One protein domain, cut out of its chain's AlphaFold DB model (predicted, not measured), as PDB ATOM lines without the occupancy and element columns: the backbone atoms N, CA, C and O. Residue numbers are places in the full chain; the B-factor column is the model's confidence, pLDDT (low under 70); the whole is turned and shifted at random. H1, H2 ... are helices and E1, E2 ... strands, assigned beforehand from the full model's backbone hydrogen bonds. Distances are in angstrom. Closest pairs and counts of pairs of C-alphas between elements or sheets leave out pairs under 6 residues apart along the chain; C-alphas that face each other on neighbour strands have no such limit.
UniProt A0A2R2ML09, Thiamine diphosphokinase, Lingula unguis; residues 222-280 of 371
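AT A GLANCE: This is residues 222 to 280 of the 371 residues of the protein "Thiamine diphosphokinase" of Lingula unguis (UniProt A0A2R2ML09). Two helices, H1 and H2, lie side by side and run the same way but are shifted lengthwise, and between them in sequence the chain folds back through a stretch holding the short strand E1. Only the first part of H1 meets H2; its last residues, 237 to 241, stick out together with residues 242 and 243, while E1 lies to one side of the helix pair and touches neither helix. The printed part has 59 residues with two named helices and one named strand in the order H1, E1, H2, and the class is mostly helix. It is only just compact, close to loose, with a radius of gyration of the C-alphas of 12.2 A, and its outline is elongated, 37 by 23 by 16 A.

IN THESE COORDINATES: Start at C-alpha 222 and move to C-alpha 227 at (6.291, 35.618, -4.717), where H1, residues 227 to 241, begins; it is 21.0 A from first to last C-alpha and ends at C-alpha 241 at (1.980, 16.163, 1.778). Next look for E1, residues 249 to 252, which begins at C-alpha 249 at (-7.238, 29.568, 0.509) and is 9.9 A long. Watch the y values, which fall along H1 and rise again along E1. Then find H2, residues 260 to 276, the longest helix at 24.4 A, running from Phe 260 to C-alpha 276 at (-2.686, 24.676, -9.581), with y falling again.

HOW THE PARTS SIT: Look first at Thr 229 and Thr 269, whose C-alphas are the closest of H1 and H2, 5.6 A apart. The two helices touch, with 7 pairs of C-alphas within 8 A, and H1 does so with residues 228 to 233 alone. They run the same way at a shallow tilt of 28 degrees, with their centres 14.2 A apart. H1 and E1 are near each other, with 5 pairs of C-alphas within 10 A. E1 and H2 are apart. E1 pairs with no named strand. In the backbone of H1 you will find each O i to N i+4 pair within hydrogen-bond range; in H2 it is 11 of 13.

THE WHOLE: The two C-alphas farthest apart are those of His 243 and Ser 258, 37.7 A. Residues 237 to 243, of which 237 to 241 belong to H1, stand free. The printed part has no cut from 222 to 280, and the links from H1 to E1 and from E1 to H2 are both short, with 7 residues each. The mean pLDDT of the printed part is 81.9; check the B-factor column at residues 253 to 258, which are under 70 in this predicted model.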
ATOM      1  N   ASP A 222      13.375  31.489  -8.418       79.44
ATOM      2  CA  ASP A 222      12.609  31.615  -9.652       79.44
ATOM      3  C   ASP A 222      12.056  33.040  -9.831       79.44
ATOM      4  O   ASP A 222      11.423  33.602  -8.928       79.44
ATOM      5  N   GLN A 223      12.365  33.617 -10.992       80.44
ATOM      6  CA  GLN A 223      11.966  34.960 -11.409       80.44
ATOM      7  C   GLN A 223      10.804  34.938 -12.410       80.44
ATOM      8  O   GLN A 223      10.247  35.998 -12.690       80.44
ATOM      9  N   ASP A 224      10.419  33.764 -12.920       82.88
ATOM     10  CA  ASP A 224       9.295  33.605 -13.848       82.88
ATOM     11  C   ASP A 224       7.947  33.515 -13.106       82.88
ATOM     12  O   ASP A 224       6.882  33.608 -13.717       82.88
ATOM     13  N   ALA A 225       7.983  33.386 -11.775       81.00
ATOM     14  CA  ALA A 225       6.817  33.343 -10.905       81.00
ATOM     15  C   ALA A 225       6.878  34.419  -9.812       81.00
ATOM     16  O   ALA A 225       7.916  34.672  -9.190       81.00
ATOM     17  N   THR A 226       5.727  35.034  -9.536       82.38
ATOM     18  CA  THR A 226       5.598  36.029  -8.464       82.38
ATOM     19  C   THR A 226       5.800  35.371  -7.099       82.38
ATOM     20  O   THR A 226       5.595  34.165  -6.931       82.38
ATOM     21  N   ASP A 227       6.165  36.152  -6.079       79.94
ATOM     22  CA  ASP A 227       6.291  35.618  -4.717       79.94
ATOM     23  C   ASP A 227       4.970  35.031  -4.201       79.94
ATOM     24  O   ASP A 227       4.984  34.039  -3.469       79.94
ATOM     25  N   PHE A 228       3.829  35.573  -4.639       84.12
ATOM     26  CA  PHE A 228       2.525  34.998  -4.333       84.12
ATOM     27  C   PHE A 228       2.337  33.635  -5.015       84.12
ATOM     28  O   PHE A 228       2.010  32.670  -4.324       84.12
ATOM     29  N   THR A 229       2.621  33.507  -6.315       86.50
ATOM     30  CA  THR A 229       2.546  32.221  -7.033       86.50
ATOM     31  C   THR A 229       3.396  31.148  -6.348       86.50
ATOM     32  O   THR A 229       2.914  30.049  -6.068       86.50
ATOM     33  N   LYS A 230       4.651  31.478  -6.020       85.12
ATOM     34  CA  LYS A 230       5.600  30.553  -5.379       85.12
ATOM     35  C   LYS A 230       5.127  30.154  -3.978       85.12
ATOM     36  O   LYS A 230       5.202  28.988  -3.600       85.12
ATOM     37  N   CYS A 231       4.588  31.104  -3.213       84.00
ATOM     38  CA  CYS A 231       4.003  30.834  -1.900       84.00
ATOM     39  C   CYS A 231       2.776  29.915  -2.001       84.00
ATOM     40  O   CYS A 231       2.668  28.951  -1.244       84.00
ATOM     41  N   LEU A 232       1.884  30.161  -2.966       87.62
ATOM     42  CA  LEU A 232       0.705  29.330  -3.197       87.62
ATOM     43  C   LEU A 232       1.096  27.882  -3.514       87.62
ATOM     44  O   LEU A 232       0.537  26.963  -2.920       87.62
ATOM     45  N   GLN A 233       2.090  27.667  -4.378       90.69
ATOM     46  CA  GLN A 233       2.602  26.328  -4.692       90.69
ATOM     47  C   GLN A 233       3.108  25.595  -3.440       90.69
ATOM     48  O   GLN A 233       2.722  24.451  -3.208       90.69
ATOM     49  N   LEU A 234       3.890  26.266  -2.587       88.31
ATOM     50  CA  LEU A 234       4.376  25.693  -1.324       88.31
ATOM     51  C   LEU A 234       3.235  25.373  -0.345       88.31
ATOM     52  O   LEU A 234       3.263  24.349   0.342       88.31
ATOM     53  N   VAL A 235       2.214  26.232  -0.272       85.56
ATOM     54  CA  VAL A 235       1.016  25.982   0.545       85.56
ATOM     55  C   VAL A 235       0.282  24.735   0.046       85.56
ATOM     56  O   VAL A 235      -0.062  23.871   0.851       85.56
ATOM     57  N   LEU A 236       0.091  24.598  -1.267       89.56
ATOM     58  CA  LEU A 236      -0.571  23.441  -1.878       89.56
ATOM     59  C   LEU A 236       0.225  22.143  -1.695       89.56
ATOM     60  O   LEU A 236      -0.355  21.100  -1.376       89.56
ATOM     61  N   GLU A 237       1.551  22.204  -1.823       89.31
ATOM     62  CA  GLU A 237       2.442  21.081  -1.528       89.31
ATOM     63  C   GLU A 237       2.294  20.636  -0.067       89.31
ATOM     64  O   GLU A 237       2.175  19.441   0.216       89.31
ATOM     65  N   ARG A 238       2.227  21.582   0.877       85.12
ATOM     66  CA  ARG A 238       2.010  21.277   2.299       85.12
ATOM     67  C   ARG A 238       0.644  20.668   2.572       85.12
ATOM     68  O   ARG A 238       0.577  19.679   3.300       85.12
ATOM     69  N   ILE A 239      -0.418  21.217   1.983       85.44
ATOM     70  CA  ILE A 239      -1.776  20.664   2.087       85.44
ATOM     71  C   ILE A 239      -1.777  19.202   1.633       85.44
ATOM     72  O   ILE A 239      -2.302  18.337   2.335       85.44
ATOM     73  N   THR A 240      -1.131  18.923   0.501       87.38
ATOM     74  CA  THR A 240      -1.082  17.585  -0.097       87.38
ATOM     75  C   THR A 240      -0.230  16.619   0.727       87.38
ATOM     76  O   THR A 240      -0.704  15.551   1.106       87.38
ATOM     77  N   SER A 241       1.010  17.002   1.051       89.12
ATOM     78  CA  SER A 241       1.980  16.163   1.778       89.12
ATOM     79  C   SER A 241       1.557  15.826   3.208       89.12
ATOM     80  O   SER A 241       1.954  14.789   3.733       89.12
ATOM     81  N   HIS A 242       0.751  16.680   3.838       84.81
ATOM     82  CA  HIS A 242       0.268  16.481   5.204       84.81
ATOM     83  C   HIS A 242      -1.205  16.067   5.275       84.81
ATOM     84  O   HIS A 242      -1.748  15.985   6.375       84.81
ATOM     85  N   HIS A 243      -1.849  15.809   4.130       87.62
ATOM     86  CA  HIS A 243      -3.260  15.418   4.040       87.62
ATOM     87  C   HIS A 243      -4.207  16.363   4.801       87.62
ATOM     88  O   HIS A 243      -5.128  15.924   5.493       87.62
ATOM     89  N   LEU A 244      -3.963  17.672   4.697       80.69
ATOM     90  CA  LEU A 244      -4.781  18.680   5.366       80.69
ATOM     91  C   LEU A 244      -6.114  18.851   4.634       80.69
ATOM     92  O   LEU A 244      -6.154  18.956   3.409       80.69
ATOM     93  N   GLN A 245      -7.200  18.935   5.400       86.31
ATOM     94  CA  GLN A 245      -8.515  19.302   4.883       86.31
ATOM     95  C   GLN A 245      -8.609  20.827   4.841       86.31
ATOM     96  O   GLN A 245      -8.578  21.480   5.883       86.31
ATOM     97  N   VAL A 246      -8.657  21.390   3.635       81.44
ATOM     98  CA  VAL A 246      -8.730  22.835   3.398       81.44
ATOM     99  C   VAL A 246      -9.821  23.097   2.374       81.44
ATOM    100  O   VAL A 246      -9.713  22.634   1.239       81.44
ATOM    101  N   ASP A 247     -10.839  23.856   2.773       75.38
ATOM    102  CA  ASP A 247     -11.980  24.188   1.912       75.38
ATOM    103  C   ASP A 247     -11.699  25.388   1.002       75.38
ATOM    104  O   ASP A 247     -12.260  25.494  -0.084       75.38
ATOM    105  N   SER A 248     -10.835  26.310   1.435       84.25
ATOM    106  CA  SER A 248     -10.448  27.492   0.664       84.25
ATOM    107  C   SER A 248      -9.102  28.056   1.116       84.25
ATOM    108  O   SER A 248      -8.620  27.782   2.214       84.25
ATOM    109  N   ILE A 249      -8.488  28.857   0.248       85.25
ATOM    110  CA  ILE A 249      -7.238  29.568   0.509       85.25
ATOM    111  C   ILE A 249      -7.549  31.063   0.512       85.25
ATOM    112  O   ILE A 249      -8.059  31.597  -0.470       85.25
ATOM    113  N   VAL A 250      -7.238  31.748   1.611       83.38
ATOM    114  CA  VAL A 250      -7.488  33.188   1.766       83.38
ATOM    115  C   VAL A 250      -6.160  33.929   1.847       83.38
ATOM    116  O   VAL A 250      -5.325  33.646   2.704       83.38
ATOM    117  N   VAL A 251      -5.973  34.896   0.954       80.56
ATOM    118  CA  VAL A 251      -4.747  35.682   0.808       80.56
ATOM    119  C   VAL A 251      -5.021  37.099   1.285       80.56
ATOM    120  O   VAL A 251      -5.813  37.825   0.687       80.56
ATOM    121  N   VAL A 252      -4.376  37.502   2.378       76.88
ATOM    122  CA  VAL A 252      -4.575  38.817   3.004       76.88
ATOM    123  C   VAL A 252      -3.430  39.756   2.638       76.88
ATOM    124  O   VAL A 252      -2.277  39.339   2.583       76.88
ATOM    125  N   GLY A 253      -3.745  41.034   2.408       65.12
ATOM    126  CA  GLY A 253      -2.740  42.049   2.078       65.12
ATOM    127  C   GLY A 253      -2.483  42.183   0.579       65.12
ATOM    128  O   GLY A 253      -1.440  42.682   0.168       65.12
ATOM    129  N   ALA A 254      -3.450  41.790  -0.255       61.19
ATOM    130  CA  ALA A 254      -3.364  41.952  -1.705       61.19
ATOM    131  C   ALA A 254      -3.483  43.426  -2.170       61.19
ATOM    132  O   ALA A 254      -3.444  43.692  -3.372       61.19
ATOM    133  N   ASN A 255      -3.619  44.393  -1.244       60.66
ATOM    134  CA  ASN A 255      -3.632  45.831  -1.523       60.66
ATOM    135  C   ASN A 255      -2.235  46.459  -1.354       60.66
ATOM    136  O   ASN A 255      -1.919  47.113  -0.363       60.66
ATOM    137  N   SER A 256      -1.387  46.372  -2.368       53.69
ATOM    138  CA  SER A 256      -0.227  47.263  -2.431       53.69
ATOM    139  C   SER A 256      -0.704  48.682  -2.758       53.69
ATOM    140  O   SER A 256      -0.732  49.083  -3.919       53.69
ATOM    141  N   MET A 257      -1.059  49.472  -1.737       54.81
ATOM    142  CA  MET A 257      -1.468  50.885  -1.876       54.81
ATOM    143  C   MET A 257      -0.435  51.769  -2.611       54.81
ATOM    144  O   MET A 257      -0.734  52.917  -2.924       54.81
ATOM    145  N   SER A 258       0.763  51.255  -2.911       55.03
ATOM    146  CA  SER A 258       1.828  51.956  -3.637       55.03
ATOM    147  C   SER A 258       2.255  51.325  -4.972       55.03
ATOM    148  O   SER A 258       2.871  52.022  -5.774       55.03
ATOM    149  N   ARG A 259       1.958  50.042  -5.243       70.38
ATOM    150  CA  ARG A 259       2.437  49.329  -6.448       70.38
ATOM    151  C   ARG A 259       1.287  48.711  -7.223       70.38
ATOM    152  O   ARG A 259       0.781  47.654  -6.859       70.38
ATOM    153  N   PHE A 260       0.878  49.380  -8.295       71.38
ATOM    154  CA  PHE A 260      -0.202  48.917  -9.168       71.38
ATOM    155  C   PHE A 260       0.141  47.605  -9.886       71.38
ATOM    156  O   PHE A 260      -0.705  46.726 -10.015       71.38
ATOM    157  N   ASP A 261       1.400  47.441 -10.289       76.69
ATOM    158  CA  ASP A 261       1.907  46.221 -10.914       76.69
ATOM    159  C   ASP A 261       1.748  44.993 -10.002       76.69
ATOM    160  O   ASP A 261       1.368  43.927 -10.474       76.69
ATOM    161  N   HIS A 262       1.919  45.153  -8.685       75.69
ATOM    162  CA  HIS A 262       1.672  44.084  -7.712       75.69
ATOM    163  C   HIS A 262       0.187  43.696  -7.618       75.69
ATOM    164  O   HIS A 262      -0.127  42.522  -7.439       75.69
ATOM    165  N   ILE A 263      -0.739  44.651  -7.768       81.00
ATOM    166  CA  ILE A 263      -2.182  44.356  -7.780       81.00
ATOM    167  C   ILE A 263      -2.507  43.457  -8.975       81.00
ATOM    168  O   ILE A 263      -3.189  42.444  -8.822       81.00
ATOM    169  N   LEU A 264      -1.982  43.797 -10.155       85.69
ATOM    170  CA  LEU A 264      -2.175  42.991 -11.359       85.69
ATOM    171  C   LEU A 264      -1.477  41.632 -11.261       85.69
ATOM    172  O   LEU A 264      -2.064  40.638 -11.670       85.69
ATOM    173  N   ALA A 265      -0.287  41.565 -10.660       83.50
ATOM    174  CA  ALA A 265       0.412  40.308 -10.390       83.50
ATOM    175  C   ALA A 265      -0.397  39.371  -9.469       83.50
ATOM    176  O   ALA A 265      -0.427  38.156  -9.677       83.50
ATOM    177  N   ASN A 266      -1.110  39.925  -8.484       86.44
ATOM    178  CA  ASN A 266      -1.999  39.143  -7.624       86.44
ATOM    179  C   ASN A 266      -3.206  38.591  -8.394       86.44
ATOM    180  O   ASN A 266      -3.573  37.432  -8.209       86.44
ATOM    181  N   VAL A 267      -3.805  39.401  -9.275       89.56
ATOM    182  CA  VAL A 267      -4.890  38.942 -10.155       89.56
ATOM    183  C   VAL A 267      -4.384  37.873 -11.120       89.56
ATOM    184  O   VAL A 267      -5.039  36.849 -11.276       89.56
ATOM    185  N   ASP A 268      -3.210  38.058 -11.721       90.25
ATOM    186  CA  ASP A 268      -2.584  37.060 -12.594       90.25
ATOM    187  C   ASP A 268      -2.351  35.731 -11.858       90.25
ATOM    188  O   ASP A 268      -2.667  34.661 -12.371       90.25
ATOM    189  N   THR A 269      -1.932  35.785 -10.593       90.56
ATOM    190  CA  THR A 269      -1.787  34.572  -9.779       90.56
ATOM    191  C   THR A 269      -3.126  33.856  -9.553       90.56
ATOM    192  O   THR A 269      -3.138  32.629  -9.518       90.56
ATOM    193  N   LEU A 270      -4.268  34.557  -9.469       89.50
ATOM    194  CA  LEU A 270      -5.584  33.890  -9.464       89.50
ATOM    195  C   LEU A 270      -5.854  33.143 -10.778       89.50
ATOM    196  O   LEU A 270      -6.419  32.051 -10.753       89.50
ATOM    197  N   TYR A 271      -5.435  33.709 -11.914       93.12
ATOM    198  CA  TYR A 271      -5.527  33.039 -13.214       93.12
ATOM    199  C   TYR A 271      -4.657  31.788 -13.279       93.12
ATOM    200  O   TYR A 271      -5.090  30.804 -13.868       93.12
ATOM    201  N   GLN A 272      -3.477  31.806 -12.661       91.44
ATOM    202  CA  GLN A 272      -2.617  30.625 -12.552       91.44
ATOM    203  C   GLN A 272      -3.179  29.602 -11.552       91.44
ATOM    204  O   GLN A 272      -3.099  28.399 -11.780       91.44
ATOM    205  N   ALA A 273      -3.794  30.064 -10.457       88.38
ATOM    206  CA  ALA A 273      -4.302  29.213  -9.383       88.38
ATOM    207  C   ALA A 273      -5.327  28.179  -9.864       88.38
ATOM    208  O   ALA A 273      -5.331  27.068  -9.340       88.38
ATOM    209  N   LYS A 274      -6.129  28.500 -10.890       86.50
ATOM    210  CA  LYS A 274      -7.099  27.565 -11.490       86.50
ATOM    211  C   LYS A 274      -6.447  26.269 -12.004       86.50
ATOM    212  O   LYS A 274      -7.093  25.229 -12.017       86.50
ATOM    213  N   ASP A 275      -5.188  26.351 -12.445       89.19
ATOM    214  CA  ASP A 275      -4.426  25.226 -12.993       89.19
ATOM    215  C   ASP A 275      -3.586  24.539 -11.898       89.19
ATOM    216  O   ASP A 275      -3.072  23.438 -12.100       89.19
ATOM    217  N   LEU A 276      -3.449  25.175 -10.726       88.25
ATOM    218  CA  LEU A 276      -2.686  24.676  -9.581       88.25
ATOM    219  C   LEU A 276      -3.562  23.966  -8.541       88.25
ATOM    220  O   LEU A 276      -3.082  23.064  -7.856       88.25
ATOM    221  N   THR A 277      -4.817  24.388  -8.367       87.94
ATOM    222  CA  THR A 277      -5.706  23.885  -7.314       87.94
ATOM    223  C   THR A 277      -7.178  23.965  -7.703       87.94
ATOM    224  O   THR A 277      -7.622  24.907  -8.351       87.94
ATOM    225  N   ASP A 278      -7.949  22.988  -7.234       84.31
ATOM    226  CA  ASP A 278      -9.413  22.962  -7.283       84.31
ATOM    227  C   ASP A 278     -10.064  23.794  -6.162       84.31
ATOM    228  O   ASP A 278     -11.238  24.159  -6.241       84.31
ATOM    229  N   LYS A 279      -9.300  24.105  -5.110       84.12
ATOM    230  CA  LYS A 279      -9.759  24.915  -3.974       84.12
ATOM    231  C   LYS A 279      -9.944  26.381  -4.370       84.12
ATOM    232  O   LYS A 279      -9.036  26.951  -4.978       84.12
ATOM    233  N   PRO A 280     -11.038  27.034  -3.937       86.25
ATOM    234  CA  PRO A 280     -11.214  28.471  -4.084       86.25
ATOM    235  C   PRO A 280     -10.055  29.268  -3.475       86.25
ATOM    236  O   PRO A 280      -9.672  29.032  -2.326       86.25
TER     237      PRO A 280